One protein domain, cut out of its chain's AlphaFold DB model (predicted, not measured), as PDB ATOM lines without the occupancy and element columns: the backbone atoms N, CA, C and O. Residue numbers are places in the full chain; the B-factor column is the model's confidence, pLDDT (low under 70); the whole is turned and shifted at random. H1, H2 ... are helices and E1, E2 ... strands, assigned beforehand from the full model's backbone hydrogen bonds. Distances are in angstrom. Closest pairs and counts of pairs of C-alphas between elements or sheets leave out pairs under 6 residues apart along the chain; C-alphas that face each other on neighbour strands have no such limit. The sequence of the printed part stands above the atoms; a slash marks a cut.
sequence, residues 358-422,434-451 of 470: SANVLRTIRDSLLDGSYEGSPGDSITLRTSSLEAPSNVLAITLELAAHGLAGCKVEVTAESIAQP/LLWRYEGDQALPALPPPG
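This is residues 358 to 422 and 434 to 451 of the 470 residues of an uncharacterized protein of Pseudomonas sp. TUM18999 (UniProt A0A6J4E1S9). Two helices, H1 and H2, lie side by side and run the same way; H2 packs on a narrow parallel sheet of two strands, E1 and E2, mostly over E2. A small hairpin of strands, E3 and E4, packs at the end of H2 where that helix begins, near Pro 392. The printed part has 83 residues with two named helices and four named strands, in the order H1, E1, H2, E2, E3, E4. The sheets are E1 beside E2, parallel, and E3 beside E4, antiparallel, and the class is mixed, helices and strands. The whole is compact, with a radius of gyration of the C-alphas of 13.5 A and spans of 43 by 34 by 19 A.

H1, residues 358 to 370, touches H2, residues 392 to 404, at a shallow tilt of 7 degrees, the same way; their closest C-alphas are those of Leu 362 and Ile 398, 5.7 A apart. E1, residues 381 to 386, and E2, residues 411 to 416, are parallel neighbours at 17 degrees, with N 382 and O 411 at 2.8 A and N 413 and O 382 at 2.9 A, within hydrogen-bond range. E1, H2 and E2 form a strand-helix-strand unit, two parallel neighbour strands with a helix between them in the chain, and its crossover is right-handed. The closest C-alphas of H2 and E2 are those of Thr 399 and Val 412, 6.7 A apart. E3, residues 436 to 439, and E4, residues 442 to 445, are a hairpin, antiparallel at 144 degrees, with N 437 and O 444 at 2.8 A, within hydrogen-bond range. The closest C-alphas of H2 and E4 are those of Pro 392 and Ala 443, 5.6 A apart. H1 is apart from E2, E3 and E4. In H1 and H2 every O i to N i+4 pair is within hydrogen-bond range.

H1 begins at C-alpha 358, (141.185, 115.347, 144.579), and is 18.2 A long from first to last C-alpha. E1 measures 16.4 A, H2 18.4 A and E2 16.5 A. H2 begins at C-alpha 392, (133.767, 116.168, 137.016). E3 measures 10.0 A and E4 10.2 A, and E4 ends at C-alpha 445, (130.699, 120.887, 130.608).

The two C-alphas farthest apart are those of Gly 372 and Pro 422, 42.7 A. Residues 423 to 433 are not printed, and C-alphas 422 and 434 are 17.2 A apart across that cut, in the link from E2 to E3. Of the links that are printed whole, none is long. The mean pLDDT of the printed part is 86.9, and no printed residue is under 70.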
ATOM      1  N   SER A 358     141.292 114.089 145.325       79.81
ATOM      2  CA  SER A 358     141.185 115.347 144.579       79.81
ATOM      3  C   SER A 358     140.616 116.496 145.417       79.81
ATOM      4  O   SER A 358     141.124 117.614 145.338       79.81
ATOM      5  N   ALA A 359     139.624 116.233 146.274       79.38
ATOM      6  CA  ALA A 359     139.091 117.221 147.207       79.38
ATOM      7  C   ALA A 359     140.161 117.667 148.220       79.38
ATOM      8  O   ALA A 359     140.262 118.852 148.541       79.38
ATOM      9  N   ASN A 360     141.013 116.748 148.678       80.69
ATOM     10  CA  ASN A 360     142.145 117.071 149.548       80.69
ATOM     11  C   ASN A 360     143.168 117.965 148.832       80.69
ATOM     12  O   ASN A 360     143.622 118.950 149.411       80.69
ATOM     13  N   VAL A 361     143.471 117.676 147.561       83.06
ATOM     14  CA  VAL A 361     144.353 118.516 146.732       83.06
ATOM     15  C   VAL A 361     143.774 119.914 146.535       83.06
ATOM     16  O   VAL A 361     144.499 120.892 146.699       83.06
ATOM     17  N   LEU A 362     142.475 120.031 146.237       83.31
ATOM     18  CA  LEU A 362     141.794 121.325 146.147       83.31
ATOM     19  C   LEU A 362     141.987 122.137 147.428       83.31
ATOM     20  O   LEU A 362     142.315 123.317 147.362       83.31
ATOM     21  N   ARG A 363     141.821 121.506 148.596       84.94
ATOM     22  CA  ARG A 363     142.024 122.181 149.882       84.94
ATOM     23  C   ARG A 363     143.456 122.673 150.034       84.94
ATOM     24  O   ARG A 363     143.634 123.836 150.357       84.94
ATOM     25  N   THR A 364     144.453 121.844 149.730       84.94
ATOM     26  CA  THR A 364     145.861 122.269 149.769       84.94
ATOM     27  C   THR A 364     146.126 123.449 148.836       84.94
ATOM     28  O   THR A 364     146.720 124.430 149.267       84.94
ATOM     29  N   ILE A 365     145.644 123.398 147.588       85.44
ATOM     30  CA  ILE A 365     145.798 124.499 146.625       85.44
ATOM     31  C   ILE A 365     145.137 125.773 147.156       85.44
ATOM     32  O   ILE A 365     145.762 126.828 147.172       85.44
ATOM     33  N   ARG A 366     143.885 125.677 147.608       85.06
ATOM     34  CA  ARG A 366     143.127 126.809 148.143       85.06
ATOM     35  C   ARG A 366     143.819 127.418 149.357       85.06
ATOM     36  O   ARG A 366     143.951 128.632 149.426       85.06
ATOM     37  N   ASP A 367     144.242 126.594 150.308       86.75
ATOM     38  CA  ASP A 367     144.878 127.066 151.535       86.75
ATOM     39  C   ASP A 367     146.206 127.780 151.199       86.75
ATOM     40  O   ASP A 367     146.433 128.881 151.699       86.75
ATOM     41  N   SER A 368     146.994 127.254 150.248       85.94
ATOM     42  CA  SER A 368     148.197 127.919 149.720       85.94
ATOM     43  C   SER A 368     147.915 129.205 148.925       85.94
ATOM     44  O   SER A 368     148.732 130.123 148.897       85.94
ATOM     45  N   LEU A 369     146.777 129.299 148.235       85.38
ATOM     46  CA  LEU A 369     146.359 130.536 147.561       85.38
ATOM     47  C   LEU A 369     145.953 131.606 148.584       85.38
ATOM     48  O   LEU A 369     146.309 132.772 148.433       85.38
ATOM     49  N   LEU A 370     145.237 131.206 149.640       83.12
ATOM     50  CA  LEU A 370     144.769 132.099 150.702       83.12
ATOM     51  C   LEU A 370     145.906 132.628 151.584       83.12
ATOM     52  O   LEU A 370     145.852 133.783 152.005       83.12
ATOM     53  N   ASP A 371     146.917 131.806 151.875       88.88
ATOM     54  CA  ASP A 371     148.090 132.221 152.656       88.88
ATOM     55  C   ASP A 371     149.197 132.880 151.807       88.88
ATOM     56  O   ASP A 371     150.165 133.416 152.353       88.88
ATOM     57  N   GLY A 372     149.029 132.896 150.479       85.44
ATOM     58  CA  GLY A 372     149.946 133.511 149.521       85.44
ATOM     59  C   GLY A 372     151.209 132.696 149.224       85.44
ATOM     60  O   GLY A 372     152.128 133.232 148.607       85.44
ATOM     61  N   SER A 373     151.282 131.433 149.653       87.62
ATOM     62  CA  SER A 373     152.410 130.527 149.390       87.62
ATOM     63  C   SER A 373     152.351 129.819 148.033       87.62
ATOM     64  O   SER A 373     153.308 129.148 147.650       87.62
ATOM     65  N   TYR A 374     151.248 129.939 147.289       84.38
ATOM     66  CA  TYR A 374     151.095 129.284 145.992       84.38
ATOM     67  C   TYR A 374     151.962 129.933 144.893       84.38
ATOM     68  O   TYR A 374     151.731 131.073 144.493       84.38
ATOM     69  N   GLU A 375     152.926 129.181 144.349       80.94
ATOM     70  CA  GLU A 375     153.892 129.641 143.329       80.94
ATOM     71  C   GLU A 375     153.501 129.266 141.880       80.94
ATOM     72  O   GLU A 375     154.352 128.877 141.083       80.94
ATOM     73  N   GLY A 376     152.217 129.337 141.519       81.44
ATOM     74  CA  GLY A 376     151.756 129.006 140.162       81.44
ATOM     75  C   GLY A 376     151.494 130.218 139.265       81.44
ATOM     76  O   GLY A 376     151.207 131.324 139.722       81.44
ATOM     77  N   SER A 377     151.560 129.991 137.956       84.50
ATOM     78  CA  SER A 377     151.280 130.954 136.890       84.50
ATOM     79  C   SER A 377     150.067 130.532 136.046       84.50
ATOM     80  O   SER A 377     149.785 129.343 135.912       84.50
ATOM     81  N   PRO A 378     149.373 131.468 135.368       82.94
ATOM     82  CA  PRO A 378     148.249 131.134 134.485       82.94
ATOM     83  C   PRO A 378     148.601 130.244 133.282       82.94
ATOM     84  O   PRO A 378     147.705 129.899 132.528       82.94
ATOM     85  N   GLY A 379     149.875 129.937 133.029       85.00
ATOM     86  CA  GLY A 379     150.298 129.019 131.965       85.00
ATOM     87  C   GLY A 379     150.577 127.593 132.445       85.00
ATOM     88  O   GLY A 379     150.896 126.741 131.616       85.00
ATOM     89  N   ASP A 380     150.489 127.346 133.752       89.19
ATOM     90  CA  ASP A 380     150.908 126.085 134.353       89.19
ATOM     91  C   ASP A 380     149.853 124.985 134.188       89.19
ATOM     92  O   ASP A 380     148.706 125.219 133.796       89.19
ATOM     93  N   SER A 381     150.262 123.752 134.478       88.38
ATOM     94  CA  SER A 381     149.394 122.578 134.466       88.38
ATOM     95  C   SER A 381     149.508 121.806 135.776       88.38
ATOM     96  O   SER A 381     150.610 121.446 136.191       88.38
ATOM     97  N   ILE A 382     148.368 121.497 136.382       86.75
ATOM     98  CA  ILE A 382     148.227 120.621 137.540       86.75
ATOM     99  C   ILE A 382     147.744 119.266 137.035       86.75
ATOM    100  O   ILE A 382     146.638 119.156 136.507       86.75
ATOM    101  N   THR A 383     148.561 118.232 137.219       87.50
ATOM    102  CA  THR A 383     148.212 116.859 136.840       87.50
ATOM    103  C   THR A 383     147.984 116.013 138.085       87.50
ATOM    104  O   THR A 383     148.834 115.965 138.973       87.50
ATOM    105  N   LEU A 384     146.851 115.313 138.135       86.50
ATOM    106  CA  LEU A 384     146.487 114.390 139.207       86.50
ATOM    107  C   LEU A 384     146.206 113.004 138.633       86.50
ATOM    108  O   LEU A 384     145.710 112.860 137.514       86.50
ATOM    109  N   ARG A 385     146.516 111.977 139.422       87.75
ATOM    110  CA  ARG A 385     146.234 110.584 139.080       87.75
ATOM    111  C   ARG A 385     145.382 109.960 140.174       87.75
ATOM    112  O   ARG A 385     145.744 110.035 141.346       87.75
ATOM    113  N   THR A 386     144.268 109.360 139.786       86.44
ATOM    114  CA  THR A 386     143.294 108.732 140.686       86.44
ATOM    115  C   THR A 386     143.115 107.264 140.315       86.44
ATOM    116  O   THR A 386     143.303 106.880 139.164       86.44
ATOM    117  N   SER A 387     142.761 106.412 141.278       84.62
ATOM    118  CA  SER A 387     142.555 104.973 141.036       84.62
ATOM    119  C   SER A 387     141.327 104.686 140.158       84.62
ATOM    120  O   SER A 387     141.313 103.722 139.389       84.62
ATOM    121  N   SER A 388     140.312 105.545 140.242       86.00
ATOM    122  CA  SER A 388     139.071 105.494 139.471       86.00
ATOM    123  C   SER A 388     138.774 106.837 138.802       86.00
ATOM    124  O   SER A 388     139.398 107.854 139.115       86.00
ATOM    125  N   LEU A 389     137.817 106.834 137.868       88.56
ATOM    126  CA  LEU A 389     137.325 108.054 137.229       88.56
ATOM    127  C   LEU A 389     136.857 109.061 138.287       88.56
ATOM    128  O   LEU A 389     136.015 108.744 139.125       88.56
ATOM    129  N   GLU A 390     137.409 110.268 138.225       87.69
ATOM    130  CA  GLU A 390     137.105 111.343 139.165       87.69
ATOM    131  C   GLU A 390     135.774 112.034 138.826       87.69
ATOM    132  O   GLU A 390     135.372 112.129 137.661       87.69
ATOM    133  N   ALA A 391     135.090 112.551 139.849       86.19
ATOM    134  CA  ALA A 391     133.883 113.339 139.670       86.19
ATOM    135  C   ALA A 391     134.208 114.643 138.910       86.19
ATOM    136  O   ALA A 391     135.025 115.444 139.378       86.19
ATOM    137  N   PRO A 392     133.530 114.940 137.783       88.69
ATOM    138  CA  PRO A 392     133.767 116.168 137.016       88.69
ATOM    139  C   PRO A 392     133.642 117.461 137.836       88.69
ATOM    140  O   PRO A 392     134.307 118.460 137.559       88.69
ATOM    141  N   SER A 393     132.805 117.440 138.877       86.00
ATOM    142  CA  SER A 393     132.625 118.554 139.807       86.00
ATOM    143  C   SER A 393     133.893 118.908 140.584       86.00
ATOM    144  O   SER A 393     134.082 120.082 140.882       86.00
ATOM    145  N   ASN A 394     134.773 117.943 140.879       86.06
ATOM    146  CA  ASN A 394     136.021 118.200 141.604       86.06
ATOM    147  C   ASN A 394     137.009 118.983 140.730       86.06
ATOM    148  O   ASN A 394     137.554 119.998 141.166       86.06
ATOM    149  N   VAL A 395     137.169 118.582 139.465       88.31
ATOM    150  CA  VAL A 395     138.012 119.300 138.489       88.31
ATOM    151  C   VAL A 395     137.472 120.705 138.229       88.31
ATOM    152  O   VAL A 395     138.231 121.679 138.229       88.31
ATOM    153  N   LEU A 396     136.150 120.830 138.065       88.12
ATOM    154  CA  LEU A 396     135.502 122.127 137.902       88.12
ATOM    155  C   LEU A 396     135.717 123.024 139.129       88.12
ATOM    156  O   LEU A 396     136.016 124.200 138.958       88.12
ATOM    157  N   ALA A 397     135.612 122.486 140.348       87.81
ATOM    158  CA  ALA A 397     135.841 123.247 141.573       87.81
ATOM    159  C   ALA A 397     137.280 123.782 141.660       87.81
ATOM    160  O   ALA A 397     137.457 124.967 141.932       87.81
ATOM    161  N   ILE A 398     138.293 122.962 141.346       88.38
ATOM    162  CA  ILE A 398     139.698 123.412 141.286       88.38
ATOM    163  C   ILE A 398     139.872 124.507 140.233       88.38
ATOM    164  O   ILE A 398     140.483 125.538 140.505       88.38
ATOM    165  N   THR A 399     139.297 124.314 139.048       89.44
ATOM    166  CA  THR A 399     139.392 125.285 137.949       89.44
ATOM    167  C   THR A 399     138.763 126.628 138.327       89.44
ATOM    168  O   THR A 399     139.338 127.682 138.057       89.44
ATOM    169  N   LEU A 400     137.592 126.608 138.974       88.12
ATOM    170  CA  LEU A 400     136.904 127.814 139.434       88.12
ATOM    171  C   LEU A 400     137.669 128.523 140.556       88.12
ATOM    172  O   LEU A 400     137.752 129.748 140.532       88.12
ATOM    173  N   GLU A 401     138.253 127.774 141.495       89.00
ATOM    174  CA  GLU A 401     139.084 128.341 142.562       89.00
ATOM    175  C   GLU A 401     140.317 129.037 141.970       89.00
ATOM    176  O   GLU A 401     140.537 130.219 142.210       89.00
ATOM    177  N   LEU A 402     141.067 128.360 141.092       90.31
ATOM    178  CA  LEU A 402     142.212 128.954 140.392       90.31
ATOM    179  C   LEU A 402     141.812 130.218 139.620       90.31
ATOM    180  O   LEU A 402     142.482 131.247 139.715       90.31
ATOM    181  N   ALA A 403     140.696 130.175 138.889       89.56
ATOM    182  CA  ALA A 403     140.191 131.332 138.159       89.56
ATOM    183  C   ALA A 403     139.846 132.512 139.085       89.56
ATOM    184  O   ALA A 403     140.165 133.653 138.745       89.56
ATOM    185  N   ALA A 404     139.255 132.249 140.256       88.56
ATOM    186  CA  ALA A 404     138.941 133.272 141.256       88.56
ATOM    187  C   ALA A 404     140.197 133.974 141.805       88.56
ATOM    188  O   ALA A 404     140.133 135.155 142.143       88.56
ATOM    189  N   HIS A 405     141.344 133.287 141.808       89.25
ATOM    190  CA  HIS A 405     142.652 133.830 142.202       89.25
ATOM    191  C   HIS A 405     143.523 134.276 141.011       89.25
ATOM    192  O   HIS A 405     144.734 134.428 141.139       89.25
ATOM    193  N   GLY A 406     142.928 134.515 139.837       88.75
ATOM    194  CA  GLY A 406     143.630 135.074 138.669       88.75
ATOM    195  C   GLY A 406     144.423 134.061 137.834       88.75
ATOM    196  O   GLY A 406     145.136 134.451 136.910       88.75
ATOM    197  N   LEU A 407     144.266 132.764 138.099       91.31
ATOM    198  CA  LEU A 407     144.960 131.660 137.428       91.31
ATOM    199  C   LEU A 407     144.058 130.935 136.417       91.31
ATOM    200  O   LEU A 407     144.196 129.737 136.200       91.31
ATOM    201  N   ALA A 408     143.140 131.651 135.765       87.75
ATOM    202  CA  ALA A 408     142.131 131.064 134.872       87.75
ATOM    203  C   ALA A 408     142.698 130.291 133.660       87.75
ATOM    204  O   ALA A 408     141.965 129.537 133.025       87.75
ATOM    205  N   GLY A 409     143.973 130.490 133.309       86.12
ATOM    206  CA  GLY A 409     144.648 129.727 132.251       86.12
ATOM    207  C   GLY A 409     145.331 128.437 132.727       86.12
ATOM    208  O   GLY A 409     145.756 127.645 131.885       86.12
ATOM    209  N   CYS A 410     145.440 128.228 134.045       89.38
ATOM    210  CA  CYS A 410     146.076 127.048 134.617       89.38
ATOM    211  C   CYS A 410     145.234 125.808 134.297       89.38
ATOM    212  O   CYS A 410     144.036 125.759 134.587       89.38
ATOM    213  N   LYS A 411     145.849 124.812 133.658       88.56
ATOM    214  CA  LYS A 411     145.158 123.589 133.237       88.56
ATOM    215  C   LYS A 411     145.111 122.590 134.380       88.56
ATOM    216  O   LYS A 411     146.134 122.330 134.999       88.56
ATOM    217  N   VAL A 412     143.955 121.980 134.612       88.38
ATOM    218  CA  VAL A 412     143.799 120.894 135.586       88.38
ATOM    219  C   VAL A 412     143.455 119.623 134.825       88.38
ATOM    220  O   VAL A 412     142.408 119.552 134.190       88.38
ATOM    221  N   GLU A 413     144.340 118.633 134.880       88.31
ATOM    222  CA  GLU A 413     144.159 117.340 134.220       88.31
ATOM    223  C   GLU A 413     144.134 116.232 135.271       88.31
ATOM    224  O   GLU A 413     145.088 116.061 136.032       88.31
ATOM    225  N   VAL A 414     143.044 115.463 135.320       87.81
ATOM    226  CA  VAL A 414     142.906 114.335 136.254       87.81
ATOM    227  C   VAL A 414     142.749 113.045 135.470       87.81
ATOM    228  O   VAL A 414     141.790 112.888 134.723       87.81
ATOM    229  N   THR A 415     143.705 112.132 135.605       88.94
ATOM    230  CA  THR A 415     143.729 110.858 134.870       88.94
ATOM    231  C   THR A 415     143.387 109.696 135.783       88.94
ATOM    232  O   THR A 415     143.861 109.637 136.919       88.94
ATOM    233  N   ALA A 416     142.582 108.764 135.280       88.69
ATOM    234  CA  ALA A 416     142.180 107.590 136.033       88.69
ATOM    235  C   ALA A 416     143.073 106.398 135.676       88.69
ATOM    236  O   ALA A 416     143.399 106.166 134.514       88.69
ATOM    237  N   GLU A 417     143.463 105.602 136.669       89.31
ATOM    238  CA  GLU A 417     144.167 104.341 136.416       89.31
ATOM    239  C   GLU A 417     143.262 103.313 135.740       89.31
ATOM    240  O   GLU A 417     143.723 102.514 134.923       89.31
ATOM    241  N   SER A 418     141.973 103.331 136.079       87.81
ATOM    242  CA  SER A 418     140.979 102.434 135.510       87.81
ATOM    243  C   SER A 418     139.597 103.081 135.444       87.81
ATOM    244  O   SER A 418     139.240 103.937 136.256       87.81
ATOM    245  N   ILE A 419     138.804 102.642 134.468       87.44
ATOM    246  CA  ILE A 419     137.405 103.042 134.309       87.44
ATOM    247  C   ILE A 419     136.541 101.835 134.654       87.44
ATOM    248  O   ILE A 419     136.666 100.776 134.033       87.44
ATOM    249  N   ALA A 420     135.689 101.996 135.667       82.75
ATOM    250  CA  ALA A 420     134.791 100.948 136.133       82.75
ATOM    251  C   ALA A 420     133.799 100.524 135.038       82.75
ATOM    252  O   ALA A 420     133.492 101.295 134.129       82.75
ATOM    253  N   GLN A 421     133.303  99.288 135.137       84.00
ATOM    254  CA  GLN A 421     132.212  98.780 134.308       84.00
ATOM    255  C   GLN A 421     130.971  98.548 135.184       84.00
ATOM    256  O   GLN A 421     131.123  97.966 136.259       84.00
ATOM    257  N   PRO A 422     129.767  98.967 134.751       85.81
ATOM    258  CA  PRO A 422     129.483  99.680 133.498       85.81
ATOM    259  C   PRO A 422     130.131 101.074 133.456       85.81
ATOM    260  O   PRO A 422     130.285 101.714 134.492       85.81
ATOM    261  N   LEU A 434     122.816 115.798 128.482       87.81
ATOM    262  CA  LEU A 434     124.080 115.440 129.116       87.81
ATOM    263  C   LEU A 434     124.602 116.647 129.898       87.81
ATOM    264  O   LEU A 434     124.554 117.770 129.399       87.81
ATOM    265  N   LEU A 435     125.109 116.413 131.109       87.50
ATOM    266  CA  LEU A 435     125.773 117.446 131.916       87.50
ATOM    267  C   LEU A 435     127.261 117.566 131.568       87.50
ATOM    268  O   LEU A 435     127.813 118.665 131.567       87.50
ATOM    269  N   TRP A 436     127.881 116.443 131.205       91.00
ATOM    270  CA  TRP A 436     129.306 116.328 130.917       91.00
ATOM    271  C   TRP A 436     129.527 115.587 129.601       91.00
ATOM    272  O   TRP A 436     128.804 114.644 129.277       91.00
ATOM    273  N   ARG A 437     130.524 116.027 128.835       90.69
ATOM    274  CA  ARG A 437     131.094 115.304 127.691       90.69
ATOM    275  C   ARG A 437     132.484 114.854 128.095       90.69
ATOM    276  O   ARG A 437     133.154 115.578 128.822       90.69
ATOM    277  N   TYR A 438     132.916 113.699 127.615       90.06
ATOM    278  CA  TYR A 438     134.222 113.160 127.967       90.06
ATOM    279  C   TYR A 438     135.137 113.101 126.746       90.06
ATOM    280  O   TYR A 438     134.755 112.564 125.707       90.06
ATOM    281  N   GLU A 439     136.351 113.625 126.897       87.94
ATOM    282  CA  GLU A 439     137.473 113.434 125.977       87.94
ATOM    283  C   GLU A 439     138.509 112.549 126.680       87.94
ATOM    284  O   GLU A 439     139.324 113.011 127.479       87.94
ATOM    285  N   GLY A 440     138.413 111.235 126.452       86.62
ATOM    286  CA  GLY A 440     139.125 110.251 127.270       86.62
ATOM    287  C   GLY A 440     138.609 110.273 128.711       86.62
ATOM    288  O   GLY A 440     137.432 109.986 128.951       86.62
ATOM    289  N   ASP A 441     139.482 110.633 129.648       84.25
ATOM    290  CA  ASP A 441     139.164 110.724 131.080       84.25
ATOM    291  C   ASP A 441     138.730 112.138 131.489       84.25
ATOM    292  O   ASP A 441     138.219 112.337 132.589       84.25
ATOM    293  N   GLN A 442     138.914 113.129 130.608       86.38
ATOM    294  CA  GLN A 442     138.643 114.527 130.926       86.38
ATOM    295  C   GLN A 442     137.176 114.863 130.688       86.38
ATOM    296  O   GLN A 442     136.661 114.702 129.580       86.38
ATOM    297  N   ALA A 443     136.515 115.367 131.725       89.50
ATOM    298  CA  ALA A 443     135.139 115.826 131.648       89.50
ATOM    299  C   ALA A 443     135.070 117.318 131.305       89.50
ATOM    300  O   ALA A 443     135.676 118.158 131.966       89.50
ATOM    301  N   LEU A 444     134.267 117.652 130.302       87.94
ATOM    302  CA  LEU A 444     133.986 119.012 129.863       87.94
ATOM    303  C   LEU A 444     132.492 119.310 130.042       87.94
ATOM    304  O   LEU A 444     131.665 118.446 129.723       87.94
ATOM    305  N   PRO A 445     132.103 120.508 130.518       89.31
ATOM    306  CA  PRO A 445     130.699 120.887 130.608       89.31
ATOM    307  C   PRO A 445     130.003 120.735 129.253       89.31
ATOM    308  O   PRO A 445     130.439 121.280 128.238       89.31
ATOM    309  N   ALA A 446     128.909 119.979 129.221       90.94
ATOM    310  CA  ALA A 446     128.173 119.740 127.984       90.94
ATOM    311  C   ALA A 446     127.220 120.882 127.618       90.94
ATOM    312  O   ALA A 446     126.767 120.957 126.472       90.94
ATOM    313  N   LEU A 447     126.930 121.756 128.577       88.25
ATOM    314  CA  LEU A 447     126.030 122.892 128.450       88.25
ATOM    315  C   LEU A 447     126.819 124.199 128.621       88.25
ATOM    316  O   LEU A 447     127.820 124.217 129.341       88.25
ATOM    317  N   PRO A 448     126.388 125.294 127.969       87.81
ATOM    318  CA  PRO A 448     126.989 126.604 128.186       87.81
ATOM    319  C   PRO A 448     126.810 127.057 129.647       87.81
ATOM    320  O   PRO A 448     125.881 126.597 130.323       87.81
ATOM    321  N   PRO A 449     127.656 127.981 130.138       84.06
ATOM    322  CA  PRO A 449     127.503 128.532 131.477       84.06
ATOM    323  C   PRO A 449     126.119 129.183 131.649       84.06
ATOM    324  O   PRO A 449     125.572 129.744 130.691       84.06
ATOM    325  N   PRO A 450     125.532 129.123 132.859       86.56
ATOM    326  CA  PRO A 450     124.241 129.743 133.121       86.56
ATOM    327  C   PRO A 450     124.327 131.265 132.947       86.56
ATOM    328  O   PRO A 450     125.359 131.878 133.210       86.56
ATOM    329  N   GLY A 451     123.220 131.896 132.544       93.62
ATOM    330  CA  GLY A 451     123.152 133.358 132.474       93.62
ATOM    331  C   GLY A 451     123.354 134.015 133.847       93.62
ATOM    332  O   GLY A 451     123.015 133.426 134.875       93.62
TER     333      GLY A 451